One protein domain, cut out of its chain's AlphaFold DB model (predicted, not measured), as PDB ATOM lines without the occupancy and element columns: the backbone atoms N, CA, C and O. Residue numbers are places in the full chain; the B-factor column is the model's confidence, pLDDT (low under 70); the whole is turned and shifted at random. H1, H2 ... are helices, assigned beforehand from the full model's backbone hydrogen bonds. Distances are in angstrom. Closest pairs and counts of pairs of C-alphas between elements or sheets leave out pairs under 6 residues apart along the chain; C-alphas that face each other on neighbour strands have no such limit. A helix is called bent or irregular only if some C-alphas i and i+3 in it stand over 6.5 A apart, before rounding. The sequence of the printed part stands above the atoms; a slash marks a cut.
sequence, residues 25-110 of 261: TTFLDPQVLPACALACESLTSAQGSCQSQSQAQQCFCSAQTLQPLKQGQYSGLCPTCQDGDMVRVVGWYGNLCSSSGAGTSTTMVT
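This is residues 25 to 110 of the 261 residues of an uncharacterized protein of Aulographum hederae CBS 113979 (UniProt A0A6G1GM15). The longest helix, H5, makes one side of a small rounded body, and H2 runs in nearly the same direction on the opposite side, with the short helices H3 and H4 bridging the two, one at each end of H2. The very short H1 sits near both H2 and H5 away from that bridge, and the last printed stretch, residues 99 to 110, turns and folds back past H5 as a tail. The printed part has 86 residues with five named helices, in the order H1, H2, H3, H4, H5, and no named strand; the class is all helix. It is compact, with a radius of gyration of the C-alphas of 12.3 A and spans of 32 by 31 by 25 A.

H5, residues 83 to 98, touches H4, residues 64 to 70, with its residues 90 to 94 alone; the closest C-alphas, of Leu 69 and Val 90, are 6.1 A apart, and the lines stand about perpendicular, at 74 degrees. H5 touches H3, residues 56 to 62, with residues 96 to 97 alone; the closest C-alphas, of Cys 61 and Cys 97, are 5.5 A apart, and the two run opposite ways at a steep tilt of 69 degrees, only just short of perpendicular. H2, residues 41 to 50, is apart from H5. H2 touches H3, with the C-alphas of Cys 50 and Ala 56 closest at 4.8 A, opposite ways at a steep tilt of 57 degrees. H2 touches H4, with the C-alphas of Ser 42 and Thr 65 closest at 6.3 A, opposite ways at a steep tilt of 63 degrees. The helix packing is mostly crossed, with no touching pair at a shallow tilt. H3 and H4 meet only through their link. H1, residues 35 to 38, is close to H5 but not clearly touching it, with the C-alphas of Ala 37 and Val 89 closest at 7.1 A. Every O i to N i+4 pair is within hydrogen-bond range in H2 and H3, against 11 of 12 in H5 and 1 of 3 in H4, where 3 of 4 O i to N i+3 pairs are; H1 is too short for such a pair.

H5 measures 22.7 A, from C-alpha 83 at (40.796, 20.824, 114.448) to C-alpha 98 at (52.247, 38.934, 107.089). H2 measures 14.2 A, H4 10.1 A, H3 9.8 A and H1 5.4 A, the last beginning at C-alpha 35, (54.005, 17.732, 116.184). H4 is irregular: C-alphas 65 and 68 are 7.3 A apart.

The two C-alphas farthest apart are those of Pro 79 and Ala 102, at 33.6 A. The printed part has no cut. The link from H4 to H5, residues 71 to 82, is long; the links H1 to H2, H2 to H3 and H3 to H4 are tight. The mean pLDDT of the printed part is 75.3, and residues 25 to 27, 31, 54 and 99 to 110 are under 70.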
ATOM      1  N   THR A  25      66.870  27.813 107.321       52.16
ATOM      2  CA  THR A  25      65.742  28.522 107.919       52.16
ATOM      3  C   THR A  25      64.571  27.553 107.908       52.16
ATOM      4  O   THR A  25      63.717  27.538 107.027       52.16
ATOM      5  N   THR A  26      64.579  26.633 108.866       57.97
ATOM      6  CA  THR A  26      63.446  25.765 109.126       57.97
ATOM      7  C   THR A  26      62.406  26.617 109.829       57.97
ATOM      8  O   THR A  26      62.448  26.791 111.041       57.97
ATOM      9  N   PHE A  27      61.492  27.201 109.054       67.50
ATOM     10  CA  PHE A  27      60.367  27.962 109.606       67.50
ATOM     11  C   PHE A  27      59.447  27.073 110.458       67.50
ATOM     12  O   PHE A  27      58.742  27.569 111.331       67.50
ATOM     13  N   LEU A  28      59.470  25.756 110.224       70.88
ATOM     14  CA  LEU A  28      58.779  24.765 111.037       70.88
ATOM     15  C   LEU A  28      59.573  24.519 112.325       70.88
ATOM     16  O   LEU A  28      60.378  23.591 112.412       70.88
ATOM     17  N   ASP A  29      59.353  25.381 113.313       71.38
ATOM     18  CA  ASP A  29      59.935  25.229 114.641       71.38
ATOM     19  C   ASP A  29      59.042  24.316 115.509       71.38
ATOM     20  O   ASP A  29      57.870  24.651 115.740       71.38
ATOM     21  N   PRO A  30      59.553  23.175 116.015       70.00
ATOM     22  CA  PRO A  30      58.791  22.274 116.883       70.00
ATOM     23  C   PRO A  30      58.371  22.916 118.215       70.00
ATOM     24  O   PRO A  30      57.539  22.352 118.918       70.00
ATOM     25  N   GLN A  31      58.937  24.071 118.583       68.25
ATOM     26  CA  GLN A  31      58.550  24.808 119.789       68.25
ATOM     27  C   GLN A  31      57.261  25.620 119.607       68.25
ATOM     28  O   GLN A  31      56.600  25.960 120.587       68.25
ATOM     29  N   VAL A  32      56.900  25.945 118.363       73.44
ATOM     30  CA  VAL A  32      55.773  26.841 118.048       73.44
ATOM     31  C   VAL A  32      54.646  26.091 117.338       73.44
ATOM     32  O   VAL A  32      53.478  26.461 117.477       73.44
ATOM     33  N   LEU A  33      54.976  25.022 116.607       80.38
ATOM     34  CA  LEU A  33      54.007  24.200 115.889       80.38
ATOM     35  C   LEU A  33      53.784  22.852 116.590       80.38
ATOM     36  O   LEU A  33      54.740  22.223 117.043       80.38
ATOM     37  N   PRO A  34      52.534  22.354 116.630       82.94
ATOM     38  CA  PRO A  34      52.249  21.018 117.136       82.94
ATOM     39  C   PRO A  34      52.935  19.961 116.264       82.94
ATOM     40  O   PRO A  34      53.064  20.131 115.049       82.94
ATOM     41  N   ALA A  35      53.311  18.830 116.870       84.62
ATOM     42  CA  ALA A  35      54.005  17.732 116.184       84.62
ATOM     43  C   ALA A  35      53.277  17.261 114.915       84.62
ATOM     44  O   ALA A  35      53.897  16.826 113.947       84.62
ATOM     45  N   CYS A  36      51.957  17.408 114.894       85.69
ATOM     46  CA  CYS A  36      51.166  17.073 113.734       85.69
ATOM     47  C   CYS A  36      51.482  17.920 112.483       85.69
ATOM     48  O   CYS A  36      51.494  17.398 111.368       85.69
ATOM     49  N   ALA A  37      51.807  19.203 112.644       83.69
ATOM     50  CA  ALA A  37      52.153  20.065 111.517       83.69
ATOM     51  C   ALA A  37      53.473  19.642 110.844       83.69
ATOM     52  O   ALA A  37      53.630  19.816 109.639       83.69
ATOM     53  N   LEU A  38      54.389  19.031 111.609       85.94
ATOM     54  CA  LEU A  38      55.650  18.472 111.104       85.94
ATOM     55  C   LEU A  38      55.431  17.191 110.289       85.94
ATOM     56  O   LEU A  38      56.205  16.895 109.384       85.94
ATOM     57  N   ALA A  39      54.373  16.438 110.595       85.31
ATOM     58  CA  ALA A  39      53.989  15.236 109.859       85.31
ATOM     59  C   ALA A  39      53.152  15.544 108.604       85.31
ATOM     60  O   ALA A  39      52.793  14.630 107.862       85.31
ATOM     61  N   CYS A  40      52.810  16.811 108.368       88.50
ATOM     62  CA  CYS A  40      51.951  17.195 107.265       88.50
ATOM     63  C   CYS A  40      52.737  17.354 105.961       88.50
ATOM     64  O   CYS A  40      53.506  18.302 105.786       88.50
ATOM     65  N   GLU A  41      52.496  16.447 105.016       87.69
ATOM     66  CA  GLU A  41      53.211  16.374 103.738       87.69
ATOM     67  C   GLU A  41      53.079  17.657 102.899       87.69
ATOM     68  O   GLU A  41      54.020  18.084 102.227       87.69
ATOM     69  N   SER A  42      51.937  18.345 102.976       86.50
ATOM     70  CA  SER A  42      51.710  19.606 102.257       86.50
ATOM     71  C   SER A  42      52.606  20.744 102.756       86.50
ATOM     72  O   SER A  42      53.041  21.578 101.961       86.50
ATOM     73  N   LEU A  43      52.898  20.780 104.061       84.94
ATOM     74  CA  LEU A  43      53.766  21.793 104.663       84.94
ATOM     75  C   LEU A  43      55.243  21.452 104.435       84.94
ATOM     76  O   LEU A  43      56.027  22.335 104.085       84.94
ATOM     77  N   THR A  44      55.623  20.181 104.578       86.88
ATOM     78  CA  THR A  44      57.016  19.745 104.390       86.88
ATOM     79  C   THR A  44      57.455  19.814 102.924       86.88
ATOM     80  O   THR A  44      58.574  20.240 102.641       86.88
ATOM     81  N   SER A  45      56.571  19.507 101.969       86.00
ATOM     82  CA  SER A  45      56.849  19.672 100.529       86.00
ATOM     83  C   SER A  45      57.000  21.143 100.113       86.00
ATOM     84  O   SER A  45      57.899  21.490  99.337       86.00
ATOM     85  N   ALA A  46      56.177  22.039 100.667       86.50
ATOM     86  CA  ALA A  46      56.307  23.481 100.459       86.50
ATOM     87  C   ALA A  46      57.609  24.029 101.071       86.50
ATOM     88  O   ALA A  46      58.260  24.894 100.492       86.50
ATOM     89  N   GLN A  47      58.035  23.491 102.216       86.31
ATOM     90  CA  GLN A  47      59.305  23.863 102.832       86.31
ATOM     91  C   GLN A  47      60.490  23.418 101.969       86.31
ATOM     92  O   GLN A  47      61.363  24.230 101.667       86.31
ATOM     93  N   GLY A  48      60.503  22.157 101.528       83.12
ATOM     94  CA  GLY A  48      61.595  21.611 100.719       83.12
ATOM     95  C   GLY A  48      61.774  22.328  99.378       83.12
ATOM     96  O   GLY A  48      62.901  22.531  98.935       83.12
ATOM     97  N   SER A  49      60.681  22.782  98.758       83.00
ATOM     98  CA  SER A  49      60.746  23.551  97.506       83.00
ATOM     99  C   SER A  49      61.231  24.996  97.693       83.00
ATOM    100  O   SER A  49      61.812  25.565  96.770       83.00
ATOM    101  N   CYS A  50      61.055  25.577  98.883       83.88
ATOM    102  CA  CYS A  50      61.410  26.969  99.169       83.88
ATOM    103  C   CYS A  50      62.724  27.157  99.940       83.88
ATOM    104  O   CYS A  50      63.251  28.267  99.973       83.88
ATOM    105  N   GLN A  51      63.289  26.097 100.520       81.06
ATOM    106  CA  GLN A  51      64.495  26.161 101.354       81.06
ATOM    107  C   GLN A  51      65.753  26.639 100.605       81.06
ATOM    108  O   GLN A  51      66.655  27.203 101.218       81.06
ATOM    109  N   SER A  52      65.825  26.437  99.286       73.69
ATOM    110  CA  SER A  52      66.971  26.848  98.461       73.69
ATOM    111  C   SER A  52      66.938  28.320  98.037       73.69
ATOM    112  O   SER A  52      67.898  28.804  97.436       73.69
ATOM    113  N   GLN A  53      65.856  29.050  98.329       73.81
ATOM    114  CA  GLN A  53      65.687  30.429  97.883       73.81
ATOM    115  C   GLN A  53      66.118  31.441  98.947       73.81
ATOM    116  O   GLN A  53      65.831  31.298 100.132       73.81
ATOM    117  N   SER A  54      66.727  32.545  98.501       69.75
ATOM    118  CA  SER A  54      67.064  33.694  99.360       69.75
ATOM    119  C   SER A  54      65.834  34.372  99.982       69.75
ATOM    120  O   SER A  54      65.965  35.109 100.954       69.75
ATOM    121  N   GLN A  55      64.642  34.097  99.444       79.12
ATOM    122  CA  GLN A  55      63.340  34.556  99.929       79.12
ATOM    123  C   GLN A  55      62.435  33.365 100.285       79.12
ATOM    124  O   GLN A  55      61.288  33.273  99.846       79.12
ATOM    125  N   ALA A  56      62.968  32.415 101.059       78.31
ATOM    126  CA  ALA A  56      62.269  31.181 101.412       78.31
ATOM    127  C   ALA A  56      60.895  31.425 102.072       78.31
ATOM    128  O   ALA A  56      59.946  30.693 101.802       78.31
ATOM    129  N   GLN A  57      60.749  32.500 102.856       81.88
ATOM    130  CA  GLN A  57      59.483  32.878 103.490       81.88
ATOM    131  C   GLN A  57      58.443  33.365 102.469       81.88
ATOM    132  O   GLN A  57      57.303  32.910 102.480       81.88
ATOM    133  N   GLN A  58      58.831  34.240 101.540       84.38
ATOM    134  CA  GLN A  58      57.956  34.726 100.469       84.38
ATOM    135  C   GLN A  58      57.562  33.582  99.525       84.38
ATOM    136  O   GLN A  58      56.396  33.476  99.142       84.38
ATOM    137  N   CYS A  59      58.505  32.688  99.214       86.00
ATOM    138  CA  CYS A  59      58.251  31.470  98.450       86.00
ATOM    139  C   CYS A  59      57.204  30.591  99.147       86.00
ATOM    140  O   CYS A  59      56.185  30.254  98.541       86.00
ATOM    141  N   PHE A  60      57.381  30.315 100.444       87.94
ATOM    142  CA  PHE A  60      56.461  29.497 101.238       87.94
ATOM    143  C   PHE A  60      55.054  30.111 101.297       87.94
ATOM    144  O   PHE A  60      54.039  29.429 101.170       87.94
ATOM    145  N   CYS A  61      54.976  31.436 101.384       88.06
ATOM    146  CA  CYS A  61      53.717  32.171 101.360       88.06
ATOM    147  C   CYS A  61      53.057  32.238  99.980       88.06
ATOM    148  O   CYS A  61      51.868  32.544  99.891       88.06
ATOM    149  N   SER A  62      53.791  31.972  98.903       86.81
ATOM    150  CA  SER A  62      53.263  31.927  97.534       86.81
ATOM    151  C   SER A  62      52.871  30.517  97.073       86.81
ATOM    152  O   SER A  62      52.248  30.372  96.021       86.81
ATOM    153  N   ALA A  63      53.194  29.486  97.860       87.81
ATOM    154  CA  ALA A  63      52.951  28.095  97.504       87.81
ATOM    155  C   ALA A  63      51.454  27.809  97.288       87.81
ATOM    156  O   ALA A  63      50.608  28.077  98.147       87.81
ATOM    157  N   GLN A  64      51.121  27.218  96.137       83.12
ATOM    158  CA  GLN A  64      49.737  26.900  95.764       83.12
ATOM    159  C   GLN A  64      49.097  25.863  96.694       83.12
ATOM    160  O   GLN A  64      47.895  25.912  96.928       83.12
ATOM    161  N   THR A  65      49.895  24.971  97.281       81.25
ATOM    162  CA  THR A  65      49.436  23.954  98.239       81.25
ATOM    163  C   THR A  65      48.912  24.553  99.547       81.25
ATOM    164  O   THR A  65      48.115  23.918 100.230       81.25
ATOM    165  N   LEU A  66      49.304  25.790  99.877       84.69
ATOM    166  CA  LEU A  66      48.918  26.499 101.103       84.69
ATOM    167  C   LEU A  66      47.874  27.605 100.850       84.69
ATOM    168  O   LEU A  66      47.431  28.273 101.783       84.69
ATOM    169  N   GLN A  67      47.424  27.772  99.599       83.12
ATOM    170  CA  GLN A  67      46.272  28.614  99.242       83.12
ATOM    171  C   GLN A  67      45.022  28.356 100.100       83.12
ATOM    172  O   GLN A  67      44.468  29.336 100.604       83.12
ATOM    173  N   PRO A  68      44.564  27.103 100.303       80.31
ATOM    174  CA  PRO A  68      43.387  26.850 101.135       80.31
ATOM    175  C   PRO A  68      43.608  27.319 102.582       80.31
ATOM    176  O   PRO A  68      42.719  27.935 103.168       80.31
ATOM    177  N   LEU A  69      44.834  27.193 103.100       82.75
ATOM    178  CA  LEU A  69      45.225  27.690 104.421       82.75
ATOM    179  C   LEU A  69      45.042  29.213 104.554       82.75
ATOM    180  O   LEU A  69      44.565  29.685 105.585       82.75
ATOM    181  N   LYS A  70      45.341  29.988 103.498       79.00
ATOM    182  CA  LYS A  70      45.071  31.443 103.461       79.00
ATOM    183  C   LYS A  70      43.589  31.781 103.513       79.00
ATOM    184  O   LYS A  70      43.218  32.833 104.018       79.00
ATOM    185  N   GLN A  71      42.759  30.914 102.949       79.62
ATOM    186  CA  GLN A  71      41.313  31.098 102.872       79.62
ATOM    187  C   GLN A  71      40.601  30.564 104.125       79.62
ATOM    188  O   GLN A  71      39.374  30.546 104.168       79.62
ATOM    189  N   GLY A  72      41.355  30.111 105.136       71.44
ATOM    190  CA  GLY A  72      40.804  29.481 106.334       71.44
ATOM    191  C   GLY A  72      40.229  28.087 106.075       71.44
ATOM    192  O   GLY A  72      39.527  27.553 106.928       71.44
ATOM    193  N   GLN A  73      40.522  27.487 104.920       74.69
ATOM    194  CA  GLN A  73      40.120  26.129 104.577       74.69
ATOM    195  C   GLN A  73      41.276  25.171 104.875       74.69
ATOM    196  O   GLN A  73      42.323  25.212 104.236       74.69
ATOM    197  N   TYR A  74      41.100  24.307 105.869       74.81
ATOM    198  CA  TYR A  74      42.131  23.355 106.309       74.81
ATOM    199  C   TYR A  74      41.663  21.895 106.282       74.81
ATOM    200  O   TYR A  74      42.439  20.981 106.569       74.81
ATOM    201  N   SER A  75      40.412  21.653 105.882       70.62
ATOM    202  CA  SER A  75      39.836  20.318 105.734       70.62
ATOM    203  C   SER A  75      40.589  19.516 104.663       70.62
ATOM    204  O   SER A  75      40.452  19.788 103.472       70.62
ATOM    205  N   GLY A  76      41.379  18.528 105.097       73.75
ATOM    206  CA  GLY A  76      42.063  17.563 104.225       73.75
ATOM    207  C   GLY A  76      43.539  17.842 103.914       73.75
ATOM    208  O   GLY A  76      44.160  17.016 103.255       73.75
ATOM    209  N   LEU A  77      44.121  18.948 104.396       79.06
ATOM    210  CA  LEU A  77      45.552  19.245 104.187       79.06
ATOM    211  C   LEU A  77      46.456  18.402 105.087       79.06
ATOM    212  O   LEU A  77      47.482  17.900 104.645       79.06
ATOM    213  N   CYS A  78      46.049  18.217 106.341       83.06
ATOM    214  CA  CYS A  78      46.781  17.420 107.316       83.06
ATOM    215  C   CYS A  78      45.789  16.486 108.028       83.06
ATOM    216  O   CYS A  78      45.210  16.874 109.044       83.06
ATOM    217  N   PRO A  79      45.556  15.264 107.515       82.25
ATOM    218  CA  PRO A  79      44.579  14.338 108.100       82.25
ATOM    219  C   PRO A  79      44.978  13.853 109.500       82.25
ATOM    220  O   PRO A  79      44.155  13.318 110.234       82.25
ATOM    221  N   THR A  80      46.244  14.027 109.871       83.81
ATOM    222  CA  THR A  80      46.801  13.642 111.166       83.81
ATOM    223  C   THR A  80      46.484  14.638 112.284       83.81
ATOM    224  O   THR A  80      46.762  14.330 113.442       83.81
ATOM    225  N   CYS A  81      45.943  15.825 111.971       83.31
ATOM    226  CA  CYS A  81      45.814  16.918 112.939       83.31
ATOM    227  C   CYS A  81      44.379  17.117 113.393       83.31
ATOM    228  O   CYS A  81      43.455  17.149 112.585       83.31
ATOM    229  N   GLN A  82      44.222  17.338 114.696       86.75
ATOM    230  CA  GLN A  82      42.954  17.733 115.293       86.75
ATOM    231  C   GLN A  82      42.584  19.163 114.857       86.75
ATOM    232  O   GLN A  82      43.461  20.009 114.660       86.75
ATOM    233  N   ASP A  83      41.288  19.482 114.805       78.56
ATOM    234  CA  ASP A  83      40.796  20.824 114.448       78.56
ATOM    235  C   ASP A  83      41.408  21.945 115.311       78.56
ATOM    236  O   ASP A  83      41.714  23.027 114.812       78.56
ATOM    237  N   GLY A  84      41.660  21.678 116.598       78.31
ATOM    238  CA  GLY A  84      42.296  22.641 117.507       78.31
ATOM    239  C   GLY A  84      43.746  22.984 117.139       78.31
ATOM    240  O   GLY A  84      44.180  24.122 117.330       78.31
ATOM    241  N   ASP A  85      44.484  22.033 116.568       82.50
ATOM    242  CA  ASP A  85      45.863  22.233 116.113       82.50
ATOM    243  C   ASP A  85      45.903  22.961 114.770       82.50
ATOM    244  O   ASP A  85      46.760  23.817 114.548       82.50
ATOM    245  N   MET A  86      44.927  22.690 113.899       82.12
ATOM    246  CA  MET A  86      44.777  23.385 112.619       82.12
ATOM    247  C   MET A  86      44.565  24.891 112.799       82.12
ATOM    248  O   MET A  86      45.186  25.679 112.089       82.12
ATOM    249  N   VAL A  87      43.788  25.315 113.802       83.75
ATOM    250  CA  VAL A  87      43.613  26.747 114.120       83.75
ATOM    251  C   VAL A  87      44.948  27.412 114.479       83.75
ATOM    252  O   VAL A  87      45.233  28.523 114.026       83.75
ATOM    253  N   ARG A  88      45.804  26.725 115.248       82.81
ATOM    254  CA  ARG A  88      47.141  27.229 115.609       82.81
ATOM    255  C   ARG A  88      48.051  27.333 114.389       82.81
ATOM    256  O   ARG A  88      48.751  28.331 114.242       82.81
ATOM    257  N   VAL A  89      48.007  26.340 113.504       85.31
ATOM    258  CA  VAL A  89      48.798  26.313 112.265       85.31
ATOM    259  C   VAL A  89      48.368  27.423 111.303       85.31
ATOM    260  O   VAL A  89      49.227  28.110 110.758       85.31
ATOM    261  N   VAL A  90      47.063  27.654 111.132       85.56
ATOM    262  CA  VAL A  90      46.534  28.742 110.289       85.56
ATOM    263  C   VAL A  90      46.939  30.107 110.848       85.56
ATOM    264  O   VAL A  90      47.415  30.960 110.098       85.56
ATOM    265  N   GLY A  91      46.814  30.311 112.164       85.19
ATOM    266  CA  GLY A  91      47.232  31.553 112.819       85.19
ATOM    267  C   GLY A  91      48.737  31.808 112.696       85.19
ATOM    268  O   GLY A  91      49.159  32.916 112.357       85.19
ATOM    269  N   TRP A  92      49.549  30.769 112.898       87.38
ATOM    270  CA  TRP A  92      50.994  30.834 112.691       87.38
ATOM    271  C   TRP A  92      51.349  31.161 111.236       87.38
ATOM    272  O   TRP A  92      52.149  32.063 110.994       87.38
ATOM    273  N   TYR A  93      50.723  30.484 110.268       85.44
ATOM    274  CA  TYR A  93      50.970  30.694 108.843       85.44
ATOM    275  C   TYR A  93      50.604  32.117 108.405       85.44
ATOM    276  O   TYR A  93      51.369  32.766 107.692       85.44
ATOM    277  N   GLY A  94      49.472  32.637 108.890       85.94
ATOM    278  CA  GLY A  94      49.078  34.027 108.680       85.94
ATOM    279  C   GLY A  94      50.133  35.003 109.202       85.94
ATOM    280  O   GLY A  94      50.597  35.860 108.454       85.94
ATOM    281  N   ASN A  95      50.586  34.822 110.446       83.94
ATOM    282  CA  ASN A  95      51.608  35.678 111.051       83.94
ATOM    283  C   ASN A  95      52.954  35.610 110.304       83.94
ATOM    284  O   ASN A  95      53.578  36.639 110.036       83.94
ATOM    285  N   LEU A  96      53.373  34.406 109.905       83.56
ATOM    286  CA  LEU A  96      54.582  34.196 109.113       83.56
ATOM    287  C   LEU A  96      54.494  34.946 107.777       83.56
ATOM    288  O   LEU A  96      55.431  35.641 107.390       83.56
ATOM    289  N   CYS A  97      53.365  34.854 107.078       84.44
ATOM    290  CA  CYS A  97      53.220  35.469 105.764       84.44
ATOM    291  C   CYS A  97      52.995  36.979 105.795       84.44
ATOM    292  O   CYS A  97      53.467  37.678 104.895       84.44
ATOM    293  N   SER A  98      52.366  37.496 106.847       80.38
ATOM    294  CA  SER A  98      52.247  38.934 107.089       80.38
ATOM    295  C   SER A  98      53.587  39.580 107.457       80.38
ATOM    296  O   SER A  98      53.822  40.728 107.103       80.38
ATOM    297  N   SER A  99      54.502  38.838 108.091       66.31
ATOM    298  CA  SER A  99      55.819  39.349 108.499       66.31
ATOM    299  C   SER A  99      56.859  39.430 107.366       66.31
ATOM    300  O   SER A  99      57.978  39.880 107.611       66.31
ATOM    301  N   SER A 100      56.547  38.993 106.136       55.97
ATOM    302  CA  SER A 100      57.529  38.968 105.030       55.97
ATOM    303  C   SER A 100      57.706  40.314 104.302       55.97
ATOM    304  O   SER A 100      58.555  40.434 103.416       55.97
ATOM    305  N   GLY A 101      56.945  41.339 104.703       47.41
ATOM    306  CA  GLY A 101      57.088  42.723 104.255       47.41
ATOM    307  C   GLY A 101      57.679  43.605 105.350       47.41
ATOM    308  O   GLY A 101      56.941  44.346 105.983       47.41
ATOM    309  N   ALA A 102      58.999  43.536 105.543       38.59
ATOM    310  CA  ALA A 102      59.752  44.266 106.572       38.59
ATOM    311  C   ALA A 102      59.362  43.915 108.027       38.59
ATOM    312  O   ALA A 102      58.259  43.476 108.330       38.59
ATOM    313  N   GLY A 103      60.329  44.040 108.937       41.03
ATOM    314  CA  GLY A 103      60.184  43.615 110.327       41.03
ATOM    315  C   GLY A 103      58.935  44.161 111.028       41.03
ATOM    316  O   GLY A 103      58.529  45.295 110.806       41.03
ATOM    317  N   THR A 104      58.390  43.342 111.926       39.81
ATOM    318  CA  THR A 104      57.504  43.733 113.030       39.81
ATOM    319  C   THR A 104      56.295  44.604 112.657       39.81
ATOM    320  O   THR A 104      56.342  45.826 112.772       39.81
ATOM    321  N   SER A 105      55.139  43.982 112.404       35.88
ATOM    322  CA  SER A 105      53.881  44.476 112.987       35.88
ATOM    323  C   SER A 105      52.713  43.509 112.830       35.88
ATOM    324  O   SER A 105      52.292  43.147 111.737       35.88
ATOM    325  N   THR A 106      52.175  43.156 113.992       39.47
ATOM    326  CA  THR A 106      50.891  42.523 114.262       39.47
ATOM    327  C   THR A 106      49.757  43.137 113.439       39.47
ATOM    328  O   THR A 106      49.434  44.311 113.593       39.47
ATOM    329  N   THR A 107      49.070  42.323 112.639       32.31
ATOM    330  CA  THR A 107      47.658  42.552 112.304       32.31
ATOM    331  C   THR A 107      46.899  41.292 112.683       32.31
ATOM    332  O   THR A 107      47.059  40.240 112.069       32.31
ATOM    333  N   MET A 108      46.121  41.398 113.757       37.69
ATOM    334  CA  MET A 108      45.224  40.349 114.221       37.69
ATOM    335  C   MET A 108      44.150  40.107 113.157       37.69
ATOM    336  O   MET A 108      43.364  41.003 112.856       37.69
ATOM    337  N   VAL A 109      44.104  38.896 112.601       33.88
ATOM    338  CA  VAL A 109      42.921  38.411 111.887       33.88
ATOM    339  C   VAL A 109      41.957  37.888 112.945       33.88
ATOM    340  O   VAL A 109      42.208  36.867 113.583       33.88
ATOM    341  N   THR A 110      40.866  38.618 113.152       29.59
ATOM    342  CA  THR A 110      39.713  38.166 113.929       29.59
ATOM    343  C   THR A 110      39.156  36.893 113.294       29.59
ATOM    344  O   THR A 110      38.645  36.916 112.174       29.59
TER     345      THR A 110